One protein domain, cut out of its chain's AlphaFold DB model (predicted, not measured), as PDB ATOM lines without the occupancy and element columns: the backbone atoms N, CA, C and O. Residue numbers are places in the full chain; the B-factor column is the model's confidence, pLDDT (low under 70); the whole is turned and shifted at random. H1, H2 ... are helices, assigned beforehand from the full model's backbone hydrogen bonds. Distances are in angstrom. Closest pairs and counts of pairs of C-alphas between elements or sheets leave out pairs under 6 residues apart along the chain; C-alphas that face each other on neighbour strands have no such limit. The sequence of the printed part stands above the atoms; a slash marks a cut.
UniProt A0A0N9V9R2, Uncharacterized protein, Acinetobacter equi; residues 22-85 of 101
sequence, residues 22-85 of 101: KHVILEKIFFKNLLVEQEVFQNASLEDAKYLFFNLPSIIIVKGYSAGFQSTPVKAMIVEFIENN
ATOM      1  N   LYS A  22      17.321  72.586  92.036       88.31
ATOM      2  CA  LYS A  22      17.336  73.129  93.405       88.31
ATOM      3  C   LYS A  22      15.949  73.587  93.856       88.31
ATOM      4  O   LYS A  22      15.607  73.421  95.022       88.31
ATOM      5  N   HIS A  23      15.152  74.135  92.937       87.94
ATOM      6  CA  HIS A  23      13.797  74.580  93.240       87.94
ATOM      7  C   HIS A  23      12.897  73.403  93.634       87.94
ATOM      8  O   HIS A  23      12.305  73.422  94.706       87.94
ATOM      9  N   VAL A  24      12.899  72.330  92.839       89.31
ATOM     10  CA  VAL A  24      12.102  71.123  93.103       89.31
ATOM     11  C   VAL A  24      12.506  70.460  94.425       89.31
ATOM     12  O   VAL A  24      11.651  70.007  95.185       89.31
ATOM     13  N   ILE A  25      13.802  70.433  94.752       91.00
ATOM     14  CA  ILE A  25      14.281  69.915  96.044       91.00
ATOM     15  C   ILE A  25      13.722  70.742  97.212       91.00
ATOM     16  O   ILE A  25      13.238  70.171  98.192       91.00
ATOM     17  N   LEU A  26      13.759  72.075  97.113       92.00
ATOM     18  CA  LEU A  26      13.201  72.963  98.137       92.00
ATOM     19  C   LEU A  26      11.693  72.761  98.299       92.00
ATOM     20  O   LEU A  26      11.195  72.731  99.423       92.00
ATOM     21  N   GLU A  27      10.972  72.553  97.201       92.88
ATOM     22  CA  GLU A  27       9.534  72.298  97.237       92.88
ATOM     23  C   GLU A  27       9.192  70.931  97.856       92.88
ATOM     24  O   GLU A  27       8.258  70.827  98.652       92.88
ATOM     25  N   LYS A  28       9.994  69.889  97.607       93.44
ATOM     26  CA  LYS A  28       9.863  68.590  98.298       93.44
ATOM     27  C   LYS A  28      10.031  68.729  99.812       93.44
ATOM     28  O   LYS A  28       9.270  68.134 100.577       93.44
ATOM     29  N   ILE A  29      11.000  69.534 100.251       92.50
ATOM     30  CA  ILE A  29      11.197  69.850 101.674       92.50
ATOM     31  C   ILE A  29      10.016  70.667 102.208       92.50
ATOM     32  O   ILE A  29       9.549  70.404 103.314       92.50
ATOM     33  N   PHE A  30       9.493  71.609 101.422       93.88
ATOM     34  CA  PHE A  30       8.302  72.375 101.777       93.88
ATOM     35  C   PHE A  30       7.096  71.465 102.038       93.88
ATOM     36  O   PHE A  30       6.478  71.598 103.087       93.88
ATOM     37  N   PHE A  31       6.805  70.489 101.171       93.50
ATOM     38  CA  PHE A  31       5.721  69.526 101.413       93.50
ATOM     39  C   PHE A  31       5.918  68.726 102.703       93.50
ATOM     40  O   PHE A  31       4.967  68.515 103.454       93.50
ATOM     41  N   LYS A  32       7.157  68.299 102.974       93.31
ATOM     42  CA  LYS A  32       7.510  67.597 104.212       93.31
ATOM     43  C   LYS A  32       7.217  68.462 105.439       93.31
ATOM     44  O   LYS A  32       6.568  68.002 106.371       93.31
ATOM     45  N   ASN A  33       7.667  69.714 105.422       92.94
ATOM     46  CA  ASN A  33       7.447  70.649 106.523       92.94
ATOM     47  C   ASN A  33       5.956  70.951 106.698       92.94
ATOM     48  O   ASN A  33       5.470  70.924 107.820       92.94
ATOM     49  N   LEU A  34       5.218  71.114 105.598       93.12
ATOM     50  CA  LEU A  34       3.785  71.388 105.627       93.12
ATOM     51  C   LEU A  34       2.998  70.260 106.310       93.12
ATOM     52  O   LEU A  34       2.063  70.525 107.057       93.12
ATOM     53  N   LEU A  35       3.390  68.998 106.107       91.19
ATOM     54  CA  LEU A  35       2.779  67.855 106.795       91.19
ATOM     55  C   LEU A  35       3.009  67.873 108.313       91.19
ATOM     56  O   LEU A  35       2.142  67.418 109.062       91.19
ATOM     57  N   VAL A  36       4.157  68.386 108.761       90.81
ATOM     58  CA  VAL A  36       4.466  68.564 110.188       90.81
ATOM     59  C   VAL A  36       3.713  69.769 110.750       90.81
ATOM     60  O   VAL A  36       3.069  69.645 111.787       90.81
ATOM     61  N   GLU A  37       3.720  70.904 110.043       91.12
ATOM     62  CA  GLU A  37       2.994  72.126 110.426       91.12
ATOM     63  C   GLU A  37       1.489  71.882 110.562       91.12
ATOM     64  O   GLU A  37       0.852  72.391 111.477       91.12
ATOM     65  N   GLN A  38       0.913  71.076 109.669       90.44
ATOM     66  CA  GLN A  38      -0.499  70.699 109.705       90.44
ATOM     67  C   GLN A  38      -0.788  69.548 110.681       90.44
ATOM     68  O   GLN A  38      -1.897  69.009 110.690       90.44
ATOM     69  N   GLU A  39       0.195  69.143 111.491       88.06
ATOM     70  CA  GLU A  39       0.121  68.055 112.469       88.06
ATOM     71  C   GLU A  39      -0.431  66.751 111.873       88.06
ATOM     72  O   GLU A  39      -1.175  66.011 112.530       88.06
ATOM     73  N   VAL A  40      -0.135  66.480 110.598       86.94
ATOM     74  CA  VAL A  40      -0.480  65.213 109.940       86.94
ATOM     75  C   VAL A  40       0.451  64.128 110.467       86.94
ATOM     76  O   VAL A  40      -0.018  63.079 110.899       86.94
ATOM     77  N   PHE A  41       1.752  64.417 110.527       84.81
ATOM     78  CA  PHE A  41       2.771  63.527 111.084       84.81
ATOM     79  C   PHE A  41       3.635  64.289 112.093       84.81
ATOM     80  O   PHE A  41       3.966  65.448 111.862       84.81
ATOM     81  N   GLN A  42       4.044  63.641 113.191       81.62
ATOM     82  CA  GLN A  42       5.005  64.231 114.141       81.62
ATOM     83  C   GLN A  42       6.389  64.432 113.509       81.62
ATOM     84  O   GLN A  42       7.088  65.389 113.823       81.62
ATOM     85  N   ASN A  43       6.779  63.530 112.607       83.94
ATOM     86  CA  ASN A  43       7.987  63.642 111.807       83.94
ATOM     87  C   ASN A  43       7.680  63.112 110.405       83.94
ATOM     88  O   ASN A  43       7.492  61.910 110.227       83.94
ATOM     89  N   ALA A  44       7.557  64.013 109.431       86.94
ATOM     90  CA  ALA A  44       7.288  63.636 108.050       86.94
ATOM     91  C   ALA A  44       8.593  63.302 107.318       86.94
ATOM     92  O   ALA A  44       9.581  64.038 107.396       86.94
ATOM     93  N   SER A  45       8.579  62.216 106.551       90.00
ATOM     94  CA  SER A  45       9.653  61.827 105.638       90.00
ATOM     95  C   SER A  45       9.411  62.357 104.217       90.00
ATOM     96  O   SER A  45       8.328  62.841 103.877       90.00
ATOM     97  N   LEU A  46      10.413  62.242 103.337       88.62
ATOM     98  CA  LEU A  46      10.220  62.549 101.914       88.62
ATOM     99  C   LEU A  46       9.227  61.592 101.239       88.62
ATOM    100  O   LEU A  46       8.568  61.987 100.281       88.62
ATOM    101  N   GLU A  47       9.080  60.360 101.730       88.06
ATOM    102  CA  GLU A  47       8.045  59.448 101.235       88.06
ATOM    103  C   GLU A  47       6.636  59.948 101.574       88.06
ATOM    104  O   GLU A  47       5.732  59.832 100.750       88.06
ATOM    105  N   ASP A  48       6.449  60.550 102.751       89.00
ATOM    106  CA  ASP A  48       5.156  61.112 103.158       89.00
ATOM    107  C   ASP A  48       4.813  62.352 102.327       89.00
ATOM    108  O   ASP A  48       3.685  62.505 101.852       89.00
ATOM    109  N   ALA A  49       5.815  63.194 102.058       91.50
ATOM    110  CA  ALA A  49       5.694  64.309 101.123       91.50
ATOM    111  C   ALA A  49       5.343  63.825  99.702       91.50
ATOM    112  O   ALA A  49       4.466  64.402  99.055       91.50
ATOM    113  N   LYS A  50       5.961  62.725  99.239       91.19
ATOM    114  CA  LYS A  50       5.624  62.078  97.958       91.19
ATOM    115  C   LYS A  50       4.174  61.641  97.956       91.19
ATOM    116  O   LYS A  50       3.442  61.903  97.006       91.19
ATOM    117  N   TYR A  51       3.756  60.967  99.019       89.56
ATOM    118  CA  TYR A  51       2.398  60.477  99.141       89.56
ATOM    119  C   TYR A  51       1.394  61.630  99.069       89.56
ATOM    120  O   TYR A  51       0.492  61.575  98.236       89.56
ATOM    121  N   LEU A  52       1.582  62.701  99.845       90.88
ATOM    122  CA  LEU A  52       0.752  63.902  99.754       90.88
ATOM    123  C   LEU A  52       0.684  64.413  98.309       90.88
ATOM    124  O   LEU A  52      -0.408  64.532  97.757       90.88
ATOM    125  N   PHE A  53       1.841  64.644  97.683       92.19
ATOM    126  CA  PHE A  53       1.940  65.200  96.334       92.19
ATOM    127  C   PHE A  53       1.163  64.384  95.292       92.19
ATOM    128  O   PHE A  53       0.426  64.939  94.480       92.19
ATOM    129  N   PHE A  54       1.259  63.053  95.336       90.44
ATOM    130  CA  PHE A  54       0.540  62.185  94.399       90.44
ATOM    131  C   PHE A  54      -0.976  62.126  94.653       90.44
ATOM    132  O   PHE A  54      -1.723  61.798  93.726       90.44
ATOM    133  N   ASN A  55      -1.441  62.474  95.857       89.69
ATOM    134  CA  ASN A  55      -2.869  62.593  96.166       89.69
ATOM    135  C   ASN A  55      -3.442  63.988  95.901       89.69
ATOM    136  O   ASN A  55      -4.662  64.127  95.883       89.69
ATOM    137  N   LEU A  56      -2.604  65.003  95.663       91.50
ATOM    138  CA  LEU A  56      -3.101  66.347  95.386       91.50
ATOM    139  C   LEU A  56      -4.008  66.353  94.145       91.50
ATOM    140  O   LEU A  56      -3.656  65.759  93.118       91.50
ATOM    141  N   PRO A  57      -5.140  67.074  94.186       91.50
ATOM    142  CA  PRO A  57      -5.990  67.299  93.029       91.50
ATOM    143  C   PRO A  57      -5.205  67.837  91.829       91.50
ATOM    144  O   PRO A  57      -4.270  68.629  91.967       91.50
ATOM    145  N   SER A  58      -5.624  67.450  90.625       89.69
ATOM    146  CA  SER A  58      -4.998  67.885  89.369       89.69
ATOM    147  C   SER A  58      -4.901  69.409  89.248       89.69
ATOM    148  O   SER A  58      -3.895  69.914  88.760       89.69
ATOM    149  N   ILE A  59      -5.900  70.145  89.749       90.00
ATOM    150  CA  ILE A  59      -5.912  71.612  89.750       90.00
ATOM    151  C   ILE A  59      -4.746  72.214  90.546       90.00
ATOM    152  O   ILE A  59      -4.155  73.199  90.105       90.00
ATOM    153  N   ILE A  60      -4.372  71.596  91.671       92.31
ATOM    154  CA  ILE A  60      -3.246  72.037  92.502       92.31
ATOM    155  C   ILE A  60      -1.931  71.726  91.791       92.31
ATOM    156  O   ILE A  60      -1.060  72.586  91.730       92.31
ATOM    157  N   ILE A  61      -1.807  70.534  91.196       91.31
ATOM    158  CA  ILE A  61      -0.609  70.139  90.442       91.31
ATOM    159  C   ILE A  61      -0.354  71.091  89.274       91.31
ATOM    160  O   ILE A  61       0.757  71.583  89.124       91.31
ATOM    161  N   VAL A  62      -1.376  71.395  88.471       89.62
ATOM    162  CA  VAL A  62      -1.232  72.286  87.309       89.62
ATOM    163  C   VAL A  62      -0.887  73.714  87.741       89.62
ATOM    164  O   VAL A  62       0.004  74.329  87.158       89.62
ATOM    165  N   LYS A  63      -1.546  74.241  88.784       90.25
ATOM    166  CA  LYS A  63      -1.244  75.583  89.310       90.25
ATOM    167  C   LYS A  63       0.151  75.660  89.927       90.25
ATOM    168  O   LYS A  63       0.870  76.611  89.648       90.25
ATOM    169  N   GLY A  64       0.540  74.664  90.719       90.38
ATOM    170  CA  GLY A  64       1.867  74.591  91.322       90.38
ATOM    171  C   GLY A  64       2.972  74.432  90.284       90.38
ATOM    172  O   GLY A  64       3.990  75.097  90.378       90.38
ATOM    173  N   TYR A  65       2.742  73.663  89.222       87.94
ATOM    174  CA  TYR A  65       3.711  73.539  88.132       87.94
ATOM    175  C   TYR A  65       3.887  74.844  87.338       87.94
ATOM    176  O   TYR A  65       4.966  75.116  86.823       87.94
ATOM    177  N   SER A  66       2.836  75.667  87.238       87.56
ATOM    178  CA  SER A  66       2.897  76.953  86.532       87.56
ATOM    179  C   SER A  66       3.415  78.111  87.387       87.56
ATOM    180  O   SER A  66       4.009  79.030  86.834       87.56
ATOM    181  N   ALA A  67       3.128  78.123  88.692       88.25
ATOM    182  CA  ALA A  67       3.369  79.270  89.575       88.25
ATOM    183  C   ALA A  67       4.247  78.950  90.800       88.25
ATOM    184  O   ALA A  67       4.521  79.846  91.593       88.25
ATOM    185  N   GLY A  68       4.662  77.698  90.987       90.25
ATOM    186  CA  GLY A  68       5.329  77.198  92.191       90.25
ATOM    187  C   GLY A  68       4.341  76.738  93.270       90.25
ATOM    188  O   GLY A  68       3.286  77.340  93.491       90.25
ATOM    189  N   PHE A  69       4.693  75.675  93.988       91.31
ATOM    190  CA  PHE A  69       3.925  75.116  95.104       91.31
ATOM    191  C   PHE A  69       4.059  75.930  96.394       91.31
ATOM    192  O   PHE A  69       3.195  75.846  97.265       91.31
ATOM    193  N   GLN A  70       5.099  76.762  96.499       91.00
ATOM    194  CA  GLN A  70       5.281  77.701  97.612       91.00
ATOM    195  C   GLN A  70       4.464  78.993  97.462       91.00
ATOM    196  O   GLN A  70       4.343  79.753  98.424       91.00
ATOM    197  N   SER A  71       3.890  79.249  96.285       92.38
ATOM    198  CA  SER A  71       3.073  80.437  96.046       92.38
ATOM    199  C   SER A  71       1.834  80.441  96.935       92.38
ATOM    200  O   SER A  71       1.125  79.439  97.019       92.38
ATOM    201  N   THR A  72       1.522  81.587  97.549       90.56
ATOM    202  CA  THR A  72       0.399  81.769  98.486       90.56
ATOM    203  C   THR A  72      -0.919  81.109  98.053       90.56
ATOM    204  O   THR A  72      -1.475  80.357  98.856       90.56
ATOM    205  N   PRO A  73      -1.429  81.297  96.814       91.88
ATOM    206  CA  PRO A  73      -2.688  80.669  96.407       91.88
ATOM    207  C   PRO A  73      -2.597  79.141  96.301       91.88
ATOM    208  O   PRO A  73      -3.565  78.448  96.597       91.88
ATOM    209  N   VAL A  74      -1.444  78.600  95.897       93.69
ATOM    210  CA  VAL A  74      -1.240  77.149  95.785       93.69
ATOM    211  C   VAL A  74      -1.059  76.539  97.171       93.69
ATOM    212  O   VAL A  74      -1.694  75.533  97.478       93.69
ATOM    213  N   LYS A  75      -0.276  77.191  98.042       93.94
ATOM    214  CA  LYS A  75      -0.122  76.808  99.448       93.94
ATOM    215  C   LYS A  75      -1.475  76.725 100.151       93.94
ATOM    216  O   LYS A  75      -1.734  75.718 100.800       93.94
ATOM    217  N   ALA A  76      -2.342  77.725  99.987       93.69
ATOM    218  CA  ALA A  76      -3.680  77.719 100.580       93.69
ATOM    219  C   ALA A  76      -4.510  76.506 100.124       93.69
ATOM    220  O   ALA A  76      -5.085  75.815 100.957       93.69
ATOM    221  N   MET A  77      -4.491  76.184  98.825       94.06
ATOM    222  CA  MET A  77      -5.180  75.000  98.297       94.06
ATOM    223  C   MET A  77      -4.613  73.685  98.851       94.06
ATOM    224  O   MET A  77      -5.364  72.749  99.112       94.06
ATOM    225  N   ILE A  78      -3.289  73.588  99.019       94.25
ATOM    226  CA  ILE A  78      -2.655  72.395  99.594       94.25
ATOM    227  C   ILE A  78      -3.057  72.242 101.063       94.25
ATOM    228  O   ILE A  78      -3.389  71.136 101.480       94.25
ATOM    229  N   VAL A  79      -3.032  73.331 101.834       94.25
ATOM    230  CA  VAL A  79      -3.436  73.335 103.248       94.25
ATOM    231  C   VAL A  79      -4.896  72.914 103.382       94.25
ATOM    232  O   VAL A  79      -5.171  71.948 104.084       94.25
ATOM    233  N   GLU A  80      -5.801  73.526 102.617       94.19
ATOM    234  CA  GLU A  80      -7.222  73.161 102.612       94.19
ATOM    235  C   GLU A  80      -7.424  71.677 102.259       94.19
ATOM    236  O   GLU A  80      -8.203  70.970 102.900       94.19
ATOM    237  N   PHE A  81      -6.690  71.159 101.268       94.06
ATOM    238  CA  PHE A  81      -6.731  69.736 100.937       94.06
ATOM    239  C   PHE A  81      -6.258  68.857 102.103       94.06
ATOM    240  O   PHE A  81      -6.897  67.842 102.396       94.06
ATOM    241  N   ILE A  82      -5.155  69.227 102.759       92.25
ATOM    242  CA  ILE A  82      -4.615  68.497 103.908       92.25
ATOM    243  C   ILE A  82      -5.617  68.493 105.056       92.25
ATOM    244  O   ILE A  82      -5.870  67.425 105.598       92.25
ATOM    245  N   GLU A  83      -6.200  69.636 105.413       91.88
ATOM    246  CA  GLU A  83      -7.159  69.738 106.517       91.88
ATOM    247  C   GLU A  83      -8.390  68.864 106.265       91.88
ATOM    248  O   GLU A  83      -8.742  68.035 107.106       91.88
ATOM    249  N   ASN A  84      -8.963  68.946 105.061       92.19
ATOM    250  CA  ASN A  84     -10.121  68.138 104.667       92.19
ATOM    251  C   ASN A  84      -9.829  66.627 104.628       92.19
ATOM    252  O   ASN A  84     -10.736  65.816 104.799       92.19
ATOM    253  N   ASN A  85      -8.569  66.230 104.412       89.50
ATOM    254  CA  ASN A  85      -8.165  64.826 104.290       89.50
ATOM    255  C   ASN A  85      -7.264  64.353 105.442       89.50
ATOM    256  O   ASN A  85      -6.720  63.247 105.378       89.50
TER     257      ASN A  85
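AT A GLANCE: This is residues 22 to 85 of the 101 residues of an uncharacterized protein of Acinetobacter equi (UniProt A0A0N9V9R2). Two pairs of helices make this small domain: H1 and H2 cross nearly at right angles, and H3 and H4 fold back on each other as a hairpin. H4 brings the hairpin close to H1 and near H2, while H3 is apart from H1. The printed part has 64 residues with four named helices, in the order H1, H2, H3, H4, and no named strand; the class is all helix. It is compact, with a radius of gyration of the C-alphas of 10.7 A, and spans 30 by 29 by 19 A.

HOW THE PARTS SIT: Start with H1, residues 22 to 37, which with its residues 28 to 35 alone touches H2, residues 46 to 55. Look at Lys 32 and Ala 49, their closest C-alphas, 4.9 A apart; the lines are about perpendicular, at 88 degrees. H3, residues 58 to 67, is apart from H2, but only just, the closest C-alphas being 8.1 A apart. H4, residues 72 to 85, touches H3 with residues 74 to 78 alone; the closest C-alphas, Gly 64 and Val 74, are 6.0 A apart. This helical hairpin has a shallow tilt of 25 degrees, opposite ways. H1 and H4 are close but not clearly touching, their closest C-alphas, Leu 34 and Val 79, 7.8 A apart; they run the same way at a steep tilt of 43 degrees. H2 and H4 are near each other. In H1, H2, H3 and H4 every O i to N i+4 pair is within hydrogen-bond range.

IN THESE COORDINATES: Find C-alpha 22 at (17.336, 73.129, 93.405); from there H1 runs 22.3 A to C-alpha 37. H2 begins at C-alpha 46, at (10.220, 62.549, 101.914), and measures 14.3 A; H3 measures 14.1 A. H4 runs 19.9 A to C-alpha 85 at (-8.165, 64.826, 104.290).

THE WHOLE: The C-alphas farthest apart are those of Gln 42 and Ser 66, 30.5 A. The printed part has no cut. The link from H1 to H2 is short, and those from H2 to H3 and H3 to H4 are tight. The mean pLDDT of the printed part is 90.7, and no printed residue is under 70.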